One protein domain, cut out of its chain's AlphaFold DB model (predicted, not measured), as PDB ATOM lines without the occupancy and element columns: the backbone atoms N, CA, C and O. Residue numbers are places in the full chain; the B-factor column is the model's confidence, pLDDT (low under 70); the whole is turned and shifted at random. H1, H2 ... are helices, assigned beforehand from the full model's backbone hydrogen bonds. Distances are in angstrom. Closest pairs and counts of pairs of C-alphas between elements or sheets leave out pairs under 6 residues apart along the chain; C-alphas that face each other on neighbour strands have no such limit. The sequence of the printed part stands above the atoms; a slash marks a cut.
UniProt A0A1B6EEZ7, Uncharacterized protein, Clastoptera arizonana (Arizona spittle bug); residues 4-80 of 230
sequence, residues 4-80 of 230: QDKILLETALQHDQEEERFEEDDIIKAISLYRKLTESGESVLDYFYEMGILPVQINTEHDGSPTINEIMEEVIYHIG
ATOM      1  N   GLN A   4      50.490 -13.493  30.684       66.62
ATOM      2  CA  GLN A   4      49.264 -13.517  29.881       66.62
ATOM      3  C   GLN A   4      48.962 -12.167  29.208       66.62
ATOM      4  O   GLN A   4      48.525 -12.153  28.063       66.62
ATOM      5  N   ASP A   5      49.269 -11.036  29.856       69.94
ATOM      6  CA  ASP A   5      49.021  -9.699  29.282       69.94
ATOM      7  C   ASP A   5      49.908  -9.436  28.074       69.94
ATOM      8  O   ASP A   5      49.494  -8.789  27.118       69.94
ATOM      9  N   LYS A   6      51.136  -9.963  28.109       76.50
ATOM     10  CA  LYS A   6      52.065  -9.869  26.983       76.50
ATOM     11  C   LYS A   6      51.546 -10.635  25.774       76.50
ATOM     12  O   LYS A   6      51.645 -10.125  24.669       76.50
ATOM     13  N   ILE A   7      50.950 -11.805  26.002       77.56
ATOM     14  CA  ILE A   7      50.360 -12.624  24.940       77.56
ATOM     15  C   ILE A   7      49.133 -11.922  24.355       77.56
ATOM     16  O   ILE A   7      49.011 -11.848  23.140       77.56
ATOM     17  N   LEU A   8      48.247 -11.368  25.190       76.19
ATOM     18  CA  LEU A   8      47.062 -10.640  24.719       76.19
ATOM     19  C   LEU A   8      47.436  -9.391  23.914       76.19
ATOM     20  O   LEU A   8      46.873  -9.168  22.846       76.19
ATOM     21  N   LEU A   9      48.411  -8.618  24.399       78.75
ATOM     22  CA  LEU A   9      48.943  -7.454  23.691       78.75
ATOM     23  C   LEU A   9      49.565  -7.855  22.345       78.75
ATOM     24  O   LEU A   9      49.244  -7.264  21.322       78.75
ATOM     25  N   GLU A  10      50.411  -8.887  22.334       77.38
ATOM     26  CA  GLU A  10      51.063  -9.387  21.118       77.38
ATOM     27  C   GLU A  10      50.047  -9.926  20.103       77.38
ATOM     28  O   GLU A  10      50.148  -9.637  18.915       77.38
ATOM     29  N   THR A  11      49.029 -10.648  20.568       79.00
ATOM     30  CA  THR A  11      47.980 -11.206  19.702       79.00
ATOM     31  C   THR A  11      47.118 -10.097  19.098       79.00
ATOM     32  O   THR A  11      46.809 -10.147  17.910       79.00
ATOM     33  N   ALA A  12      46.762  -9.078  19.889       73.94
ATOM     34  CA  ALA A  12      45.985  -7.933  19.418       73.94
ATOM     35  C   ALA A  12      46.744  -7.126  18.355       73.94
ATOM     36  O   ALA A  12      46.170  -6.793  17.326       73.94
ATOM     37  N   LEU A  13      48.047  -6.904  18.557       76.12
ATOM     38  CA  LEU A  13      48.909  -6.232  17.578       76.12
ATOM     39  C   LEU A  13      49.142  -7.069  16.306       76.12
ATOM     40  O   LEU A  13      49.393  -6.520  15.238       76.12
ATOM     41  N   GLN A  14      49.077  -8.402  16.393       70.62
ATOM     42  CA  GLN A  14      49.230  -9.293  15.235       70.62
ATOM     43  C   GLN A  14      47.956  -9.425  14.384       70.62
ATOM     44  O   GLN A  14      48.050  -9.804  13.218       70.62
ATOM     45  N   HIS A  15      46.776  -9.133  14.940       61.84
ATOM     46  CA  HIS A  15      45.479  -9.183  14.250       61.84
ATOM     47  C   HIS A  15      45.050  -7.820  13.663       61.84
ATOM     48  O   HIS A  15      43.863  -7.521  13.563       61.84
ATOM     49  N   ASP A  16      46.014  -7.012  13.216       58.00
ATOM     50  CA  ASP A  16      45.795  -5.763  12.475       58.00
ATOM     51  C   ASP A  16      45.351  -6.061  11.022       58.00
ATOM     52  O   ASP A  16      46.145  -6.061  10.077       58.00
ATOM     53  N   GLN A  17      44.062  -6.348  10.815       52.53
ATOM     54  CA  GLN A  17      43.438  -6.323   9.483       52.53
ATOM     55  C   GLN A  17      42.973  -4.888   9.179       52.53
ATOM     56  O   GLN A  17      41.878  -4.487   9.552       52.53
ATOM     57  N   GLU A  18      43.873  -4.132   8.546       54.56
ATOM     58  CA  GLU A  18      43.767  -2.905   7.723       54.56
ATOM     59  C   GLU A  18      42.790  -1.739   8.031       54.56
ATOM     60  O   GLU A  18      43.064  -0.655   7.516       54.56
ATOM     61  N   GLU A  19      41.748  -1.832   8.863       54.06
ATOM     62  CA  GLU A  19      40.777  -0.721   9.007       54.06
ATOM     63  C   GLU A  19      40.799   0.049  10.344       54.06
ATOM     64  O   GLU A  19      40.440   1.226  10.336       54.06
ATOM     65  N   GLU A  20      41.341  -0.480  11.450       56.66
ATOM     66  CA  GLU A  20      41.528   0.293  12.699       56.66
ATOM     67  C   GLU A  20      42.809  -0.123  13.446       56.66
ATOM     68  O   GLU A  20      42.852  -1.172  14.082       56.66
ATOM     69  N   ARG A  21      43.867   0.704  13.387       59.41
ATOM     70  CA  ARG A  21      45.094   0.498  14.180       59.41
ATOM     71  C   ARG A  21      44.862   0.923  15.629       59.41
ATOM     72  O   ARG A  21      44.610   2.103  15.879       59.41
ATOM     73  N   PHE A  22      45.009  -0.006  16.567       64.62
ATOM     74  CA  PHE A  22      44.977   0.289  18.000       64.62
ATOM     75  C   PHE A  22      46.395   0.552  18.525       64.62
ATOM     76  O   PHE A  22      47.295  -0.263  18.342       64.62
ATOM     77  N   GLU A  23      46.600   1.686  19.199       77.50
ATOM     78  CA  GLU A  23      47.879   1.996  19.848       77.50
ATOM     79  C   GLU A  23      48.090   1.108  21.087       77.50
ATOM     80  O   GLU A  23      47.139   0.789  21.810       77.50
ATOM     81  N   GLU A  24      49.346   0.739  21.376       76.75
ATOM     82  CA  GLU A  24      49.696  -0.149  22.500       76.75
ATOM     83  C   GLU A  24      49.099   0.343  23.828       76.75
ATOM     84  O   GLU A  24      48.533  -0.435  24.599       76.75
ATOM     85  N   ASP A  25      49.150   1.653  24.071       79.88
ATOM     86  CA  ASP A  25      48.623   2.278  25.284       79.88
ATOM     87  C   ASP A  25      47.108   2.104  25.440       79.88
ATOM     88  O   ASP A  25      46.606   2.016  26.565       79.88
ATOM     89  N   ASP A  26      46.363   2.052  24.339       79.88
ATOM     90  CA  ASP A  26      44.909   1.913  24.376       79.88
ATOM     91  C   ASP A  26      44.500   0.462  24.627       79.88
ATOM     92  O   ASP A  26      43.588   0.212  25.423       79.88
ATOM     93  N   ILE A  27      45.256  -0.495  24.082       79.19
ATOM     94  CA  ILE A  27      45.100  -1.923  24.384       79.19
ATOM     95  C   ILE A  27      45.415  -2.183  25.863       79.19
ATOM     96  O   ILE A  27      44.657  -2.858  26.562       79.19
ATOM     97  N   ILE A  28      46.491  -1.592  26.390       82.69
ATOM     98  CA  ILE A  28      46.876  -1.740  27.801       82.69
ATOM     99  C   ILE A  28      45.807  -1.144  28.727       82.69
ATOM    100  O   ILE A  28      45.434  -1.767  29.729       82.69
ATOM    101  N   LYS A  29      45.270   0.038  28.394       82.38
ATOM    102  CA  LYS A  29      44.151   0.636  29.141       82.38
ATOM    103  C   LYS A  29      42.926  -0.273  29.107       82.38
ATOM    104  O   LYS A  29      42.358  -0.520  30.170       82.38
ATOM    105  N   ALA A  30      42.555  -0.805  27.944       79.19
ATOM    106  CA  ALA A  30      41.417  -1.707  27.799       79.19
ATOM    107  C   ALA A  30      41.577  -2.984  28.641       79.19
ATOM    108  O   ALA A  30      40.668  -3.331  29.394       79.19
ATOM    109  N   ILE A  31      42.756  -3.619  28.616       80.19
ATOM    110  CA  ILE A  31      43.066  -4.796  29.449       80.19
ATOM    111  C   ILE A  31      42.963  -4.450  30.942       80.19
ATOM    112  O   ILE A  31      42.397  -5.210  31.729       80.19
ATOM    113  N   SER A  32      43.465  -3.280  31.350       79.94
ATOM    114  CA  SER A  32      43.388  -2.839  32.748       79.94
ATOM    115  C   SER A  32      41.952  -2.550  33.210       79.94
ATOM    116  O   SER A  32      41.604  -2.841  34.354       79.94
ATOM    117  N   LEU A  33      41.109  -2.004  32.326       78.88
ATOM    118  CA  LEU A  33      39.689  -1.768  32.588       78.88
ATOM    119  C   LEU A  33      38.928  -3.085  32.685       78.88
ATOM    120  O   LEU A  33      38.150  -3.259  33.618       78.88
ATOM    121  N   TYR A  34      39.203  -4.020  31.775       71.94
ATOM    122  CA  TYR A  34      38.627  -5.358  31.809       71.94
ATOM    123  C   TYR A  34      38.921  -6.048  33.142       71.94
ATOM    124  O   TYR A  34      37.994  -6.465  33.824       71.94
ATOM    125  N   ARG A  35      40.181  -6.058  33.598       73.25
ATOM    126  CA  ARG A  35      40.533  -6.654  34.897       73.25
ATOM    127  C   ARG A  35      39.828  -5.989  36.077       73.25
ATOM    128  O   ARG A  35      39.351  -6.700  36.947       73.25
ATOM    129  N   LYS A  36      39.702  -4.658  36.090       74.56
ATOM    130  CA  LYS A  36      38.936  -3.949  37.134       74.56
ATOM    131  C   LYS A  36      37.456  -4.337  37.143       74.56
ATOM    132  O   LYS A  36      36.860  -4.393  38.210       74.56
ATOM    133  N   LEU A  37      36.877  -4.582  35.967       66.06
ATOM    134  CA  LEU A  37      35.499  -5.054  35.829       66.06
ATOM    135  C   LEU A  37      35.355  -6.529  36.222       66.06
ATOM    136  O   LEU A  37      34.312  -6.914  36.719       66.06
ATOM    137  N   THR A  38      36.388  -7.351  36.031       64.50
ATOM    138  CA  THR A  38      36.368  -8.776  36.406       64.50
ATOM    139  C   THR A  38      36.761  -9.018  37.874       64.50
ATOM    140  O   THR A  38      36.362 -10.021  38.461       64.50
ATOM    141  N   GLU A  39      37.503  -8.103  38.513       65.00
ATOM    142  CA  GLU A  39      37.880  -8.163  39.939       65.00
ATOM    143  C   GLU A  39      36.671  -8.112  40.893       65.00
ATOM    144  O   GLU A  39      36.780  -8.576  42.029       65.00
ATOM    145  N   SER A  40      35.513  -7.600  40.450       59.44
ATOM    146  CA  SER A  40      34.262  -7.591  41.227       59.44
ATOM    147  C   SER A  40      33.609  -8.975  41.360       59.44
ATOM    148  O   SER A  40      32.688  -9.133  42.158       59.44
ATOM    149  N   GLY A  41      34.088  -9.982  40.619       59.72
ATOM    150  CA  GLY A  41      33.502 -11.323  40.593       59.72
ATOM    151  C   GLY A  41      32.221 -11.432  39.761       59.72
ATOM    152  O   GLY A  41      31.636 -12.512  39.730       59.72
ATOM    153  N   GLU A  42      31.806 -10.356  39.085       63.75
ATOM    154  CA  GLU A  42      30.671 -10.361  38.160       63.75
ATOM    155  C   GLU A  42      31.076 -11.092  36.876       63.75
ATOM    156  O   GLU A  42      31.940 -10.658  36.108       63.75
ATOM    157  N   SER A  43      30.479 -12.259  36.663       69.44
ATOM    158  CA  SER A  43      30.685 -13.031  35.445       69.44
ATOM    159  C   SER A  43      29.879 -12.405  34.312       69.44
ATOM    160  O   SER A  43      28.795 -11.872  34.524       69.44
ATOM    161  N   VAL A  44      30.337 -12.552  33.067       74.00
ATOM    162  CA  VAL A  44      29.560 -12.162  31.871       74.00
ATOM    163  C   VAL A  44      28.161 -12.805  31.872       74.00
ATOM    164  O   VAL A  44      27.221 -12.273  31.287       74.00
ATOM    165  N   LEU A  45      28.003 -13.930  32.573       75.62
ATOM    166  CA  LEU A  45      26.729 -14.611  32.789       75.62
ATOM    167  C   LEU A  45      25.741 -13.809  33.651       75.62
ATOM    168  O   LEU A  45      24.540 -13.882  33.395       75.62
ATOM    169  N   ASP A  46      26.226 -13.029  34.619       79.06
ATOM    170  CA  ASP A  46      25.387 -12.257  35.543       79.06
ATOM    171  C   ASP A  46      24.573 -11.196  34.796       79.06
ATOM    172  O   ASP A  46      23.380 -11.049  35.051       79.06
ATOM    173  N   TYR A  47      25.155 -10.574  33.763       82.25
ATOM    174  CA  TYR A  47      24.443  -9.663  32.859       82.25
ATOM    175  C   TYR A  47      23.229 -10.323  32.186       82.25
ATOM    176  O   TYR A  47      22.147  -9.739  32.106       82.25
ATOM    177  N   PHE A  48      23.382 -11.557  31.696       82.19
ATOM    178  CA  PHE A  48      22.275 -12.266  31.053       82.19
ATOM    179  C   PHE A  48      21.192 -12.634  32.070       82.19
ATOM    180  O   PHE A  48      20.008 -12.452  31.777       82.19
ATOM    181  N   TYR A  49      21.582 -13.059  33.278       82.06
ATOM    182  CA  TYR A  49      20.639 -13.335  34.362       82.06
ATOM    183  C   TYR A  49      19.854 -12.086  34.793       82.06
ATOM    184  O   TYR A  49      18.638 -12.178  34.964       82.06
ATOM    185  N   GLU A  50      20.496 -10.918  34.899       83.69
ATOM    186  CA  GLU A  50      19.820  -9.642  35.188       83.69
ATOM    187  C   GLU A  50      18.817  -9.248  34.096       83.69
ATOM    188  O   GLU A  50      17.710  -8.795  34.392       83.69
ATOM    189  N   MET A  51      19.167  -9.482  32.829       81.88
ATOM    190  CA  MET A  51      18.285  -9.242  31.683       81.88
ATOM    191  C   MET A  51      17.177 -10.302  31.530       81.88
ATOM    192  O   MET A  51      16.378 -10.227  30.594       81.88
ATOM    193  N   GLY A  52      17.107 -11.288  32.434       79.69
ATOM    194  CA  GLY A  52      16.125 -12.374  32.403       79.69
ATOM    195  C   GLY A  52      16.340 -13.373  31.262       79.69
ATOM    196  O   GLY A  52      15.428 -14.128  30.921       79.69
ATOM    197  N   ILE A  53      17.527 -13.375  30.656       84.44
ATOM    198  CA  ILE A  53      17.926 -14.285  29.583       84.44
ATOM    199  C   ILE A  53      18.700 -15.438  30.226       84.44
ATOM    200  O   ILE A  53      19.678 -15.218  30.930       84.44
ATOM    201  N   LEU A  54      18.282 -16.681  29.984       78.88
ATOM    202  CA  LEU A  54      19.001 -17.862  30.467       78.88
ATOM    203  C   LEU A  54      20.080 -18.250  29.441       78.88
ATOM    204  O   LEU A  54      19.720 -18.766  28.379       78.88
ATOM    205  N   PRO A  55      21.380 -18.004  29.707       82.06
ATOM    206  CA  PRO A  55      22.434 -18.372  28.773       82.06
ATOM    207  C   PRO A  55      22.571 -19.898  28.703       82.06
ATOM    208  O   PRO A  55      22.623 -20.578  29.729       82.06
ATOM    209  N   VAL A  56      22.659 -20.434  27.487       82.50
ATOM    210  CA  VAL A  56      23.007 -21.841  27.255       82.50
ATOM    211  C   VAL A  56      24.527 -21.952  27.286       82.50
ATOM    212  O   VAL A  56      25.214 -21.329  26.477       82.50
ATOM    213  N   GLN A  57      25.054 -22.711  28.242       80.12
ATOM    214  CA  GLN A  57      26.488 -22.965  28.359       80.12
ATOM    215  C   GLN A  57      26.836 -24.235  27.593       80.12
ATOM    216  O   GLN A  57      26.362 -25.311  27.947       80.12
ATOM    217  N   ILE A  58      27.676 -24.101  26.571       81.88
ATOM    218  CA  ILE A  58      28.161 -25.224  25.770       81.88
ATOM    219  C   ILE A  58      29.618 -25.460  26.155       81.88
ATOM    220  O   ILE A  58      30.440 -24.544  26.083       81.88
ATOM    221  N   ASN A  59      29.931 -26.666  26.629       77.94
ATOM    222  CA  ASN A  59      31.269 -26.986  27.112       77.94
ATOM    223  C   ASN A  59      32.172 -27.407  25.945       77.94
ATOM    224  O   ASN A  59      32.009 -28.480  25.368       77.94
ATOM    225  N   THR A  60      33.160 -26.570  25.642       72.75
ATOM    226  CA  THR A  60      34.080 -26.764  24.520       72.75
ATOM    227  C   THR A  60      35.098 -27.889  24.715       72.75
ATOM    228  O   THR A  60      35.721 -28.309  23.748       72.75
ATOM    229  N   GLU A  61      35.285 -28.389  25.940       73.69
ATOM    230  CA  GLU A  61      36.253 -29.459  26.236       73.69
ATOM    231  C   GLU A  61      35.732 -30.864  25.901       73.69
ATOM    232  O   GLU A  61      36.507 -31.819  25.865       73.69
ATOM    233  N   HIS A  62      34.424 -31.008  25.675       66.75
ATOM    234  CA  HIS A  62      33.805 -32.308  25.422       66.75
ATOM    235  C   HIS A  62      33.982 -32.820  23.988       66.75
ATOM    236  O   HIS A  62      33.759 -34.008  23.759       66.75
ATOM    237  N   ASP A  63      34.408 -31.975  23.050       70.50
ATOM    238  CA  ASP A  63      34.532 -32.349  21.641       70.50
ATOM    239  C   ASP A  63      35.915 -32.951  21.348       70.50
ATOM    240  O   ASP A  63      36.957 -32.307  21.486       70.50
ATOM    241  N   GLY A  64      35.923 -34.226  20.952       64.38
ATOM    242  CA  GLY A  64      37.130 -34.954  20.552       64.38
ATOM    243  C   GLY A  64      37.476 -34.827  19.064       64.38
ATOM    244  O   GLY A  64      38.424 -35.472  18.602       64.38
ATOM    245  N   SER A  65      36.706 -34.057  18.291       71.94
ATOM    246  CA  SER A  65      36.894 -33.893  16.850       71.94
ATOM    247  C   SER A  65      37.907 -32.781  16.522       71.94
ATOM    248  O   SER A  65      37.969 -31.757  17.198       71.94
ATOM    249  N   PRO A  66      38.704 -32.922  15.446       70.69
ATOM    250  CA  PRO A  66      39.688 -31.909  15.048       70.69
ATOM    251  C   PRO A  66      39.064 -30.609  14.506       70.69
ATOM    252  O   PRO A  66      39.790 -29.648  14.269       70.69
ATOM    253  N   THR A  67      37.747 -30.581  14.270       72.94
ATOM    254  CA  THR A  67      37.033 -29.464  13.624       72.94
ATOM    255  C   THR A  67      35.815 -28.958  14.400       72.94
ATOM    256  O   THR A  67      35.075 -28.147  13.854       72.94
ATOM    257  N   ILE A  68      35.625 -29.364  15.664       76.88
ATOM    258  CA  ILE A  68      34.564 -28.838  16.548       76.88
ATOM    259  C   ILE A  68      33.153 -29.123  15.980       76.88
ATOM    260  O   ILE A  68      32.265 -28.277  15.950       76.88
ATOM    261  N   ASN A  69      32.939 -30.312  15.414       78.56
ATOM    262  CA  ASN A  69      31.672 -30.605  14.737       78.56
ATOM    263  C   ASN A  69      30.534 -30.902  15.726       78.56
ATOM    264  O   ASN A  69      29.395 -30.517  15.466       78.56
ATOM    265  N   GLU A  70      30.826 -31.558  16.852       78.19
ATOM    266  CA  GLU A  70      29.804 -31.995  17.818       78.19
ATOM    267  C   GLU A  70      29.177 -30.787  18.523       78.19
ATOM    268  O   GLU A  70      27.956 -30.679  18.645       78.19
ATOM    269  N   ILE A  71      30.011 -29.808  18.876       83.19
ATOM    270  CA  ILE A  71      29.570 -28.525  19.438       83.19
ATOM    271  C   ILE A  71      28.743 -27.729  18.427       83.19
ATOM    272  O   ILE A  71      27.741 -27.111  18.786       83.19
ATOM    273  N   MET A  72      29.132 -27.733  17.150       81.06
ATOM    274  CA  MET A  72      28.394 -27.003  16.117       81.06
ATOM    275  C   MET A  72      26.993 -27.580  15.896       81.06
ATOM    276  O   MET A  72      26.049 -26.816  15.685       81.06
ATOM    277  N   GLU A  73      26.824 -28.899  15.988       81.12
ATOM    278  CA  GLU A  73      25.499 -29.526  15.950       81.12
ATOM    279  C   GLU A  73      24.633 -29.110  17.149       81.12
ATOM    280  O   GLU A  73      23.458 -28.778  16.968       81.12
ATOM    281  N   GLU A  74      25.209 -29.045  18.352       82.69
ATOM    282  CA  GLU A  74      24.521 -28.573  19.561       82.69
ATOM    283  C   GLU A  74      24.105 -27.093  19.447       82.69
ATOM    284  O   GLU A  74      22.966 -26.726  19.751       82.69
ATOM    285  N   VAL A  75      24.980 -26.237  18.910       83.31
ATOM    286  CA  VAL A  75      24.678 -24.822  18.639       83.31
ATOM    287  C   VAL A  75      23.526 -24.685  17.641       83.31
ATOM    288  O   VAL A  75      22.583 -23.927  17.880       83.31
ATOM    289  N   ILE A  76      23.564 -25.427  16.531       82.69
ATOM    290  CA  ILE A  76      22.504 -25.398  15.513       82.69
ATOM    291  C   ILE A  76      21.182 -25.910  16.098       82.69
ATOM    292  O   ILE A  76      20.124 -25.359  15.790       82.69
ATOM    293  N   TYR A  77      21.225 -26.914  16.978       84.75
ATOM    294  CA  TYR A  77      20.044 -27.400  17.684       84.75
ATOM    295  C   TYR A  77      19.397 -26.307  18.550       84.75
ATOM    296  O   TYR A  77      18.176 -26.136  18.508       84.75
ATOM    297  N   HIS A  78      20.197 -25.524  19.280       83.38
ATOM    298  CA  HIS A  78      19.695 -24.446  20.137       83.38
ATOM    299  C   HIS A  78      19.255 -23.184  19.372       83.38
ATOM    300  O   HIS A  78      18.281 -22.546  19.773       83.38
ATOM    301  N   ILE A  79      19.931 -22.821  18.276       82.31
ATOM    302  CA  ILE A  79      19.588 -21.650  17.441       82.31
ATOM    303  C   ILE A  79      18.391 -21.948  16.518       82.31
ATOM    304  O   ILE A  79      17.584 -21.059  16.225       82.31
ATOM    305  N   GLY A  80      18.248 -23.201  16.082       78.31
ATOM    306  CA  GLY A  80      17.258 -23.635  15.102       78.31
ATOM    307  C   GLY A  80      17.765 -23.570  13.652       78.31
ATOM    308  O   GLY A  80      18.906 -23.186  13.390       78.31
TER     309      GLY A  80
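Overview. This is residues 4 to 80 of the 230 residues of an uncharacterized protein of Clastoptera arizonana (Arizona spittle bug) (UniProt A0A1B6EEZ7). The printed part is an open U of four helices: H1 and H2 touch on one side, H2 runs on from there toward H3 at the base, and a long stretch without a named element, residues 51 to 68, leads to H4 at the other tip. The middle of the U is empty. The 77 printed residues hold four named helices, in the order H1, H2, H3, H4, and no named strand; the class is all helix. The whole is only just loose, close to extended, with a radius of gyration of the C-alphas of 17.1 A and spans of 41 by 34 by 25 A.

Along the chain. H1, residues 4 to 14, begins at C-alpha 4 (49.264, -13.517, 29.881) and is 15.2 A long from first to last C-alpha. H2, residues 24 to 38, is the longest at 21.1 A. H3, residues 44 to 50, measures 10.6 A. H4, residues 69 to 79, measures 15.3 A and ends at C-alpha 79 (19.588, -21.650, 17.441).

Arrangement. H1 and H2 touch, and their closest C-alphas, those of Leu 9 and Ile 27, are 6.8 A apart. They run opposite ways at a steep tilt of 45 degrees. H3 touches no helix, and neither does H4. In H1, H2 and H4 every O i to N i+4 pair is within hydrogen-bond range; in H3, 2 of 3 are.

Size, cuts and confidence. The two C-alphas farthest apart, those of Asp 25 and Gly 80, are 41.9 A apart. The printed part has no cut. The link from H3 to H4, 18 residues, is long. Residues 14 to 20 stand free, as do residues 33 to 43, of which 33 to 38 belong to H2. The mean pLDDT of the printed part is 74.5; 19 residues are under 70, among them residues 15 to 22 and 37 to 43.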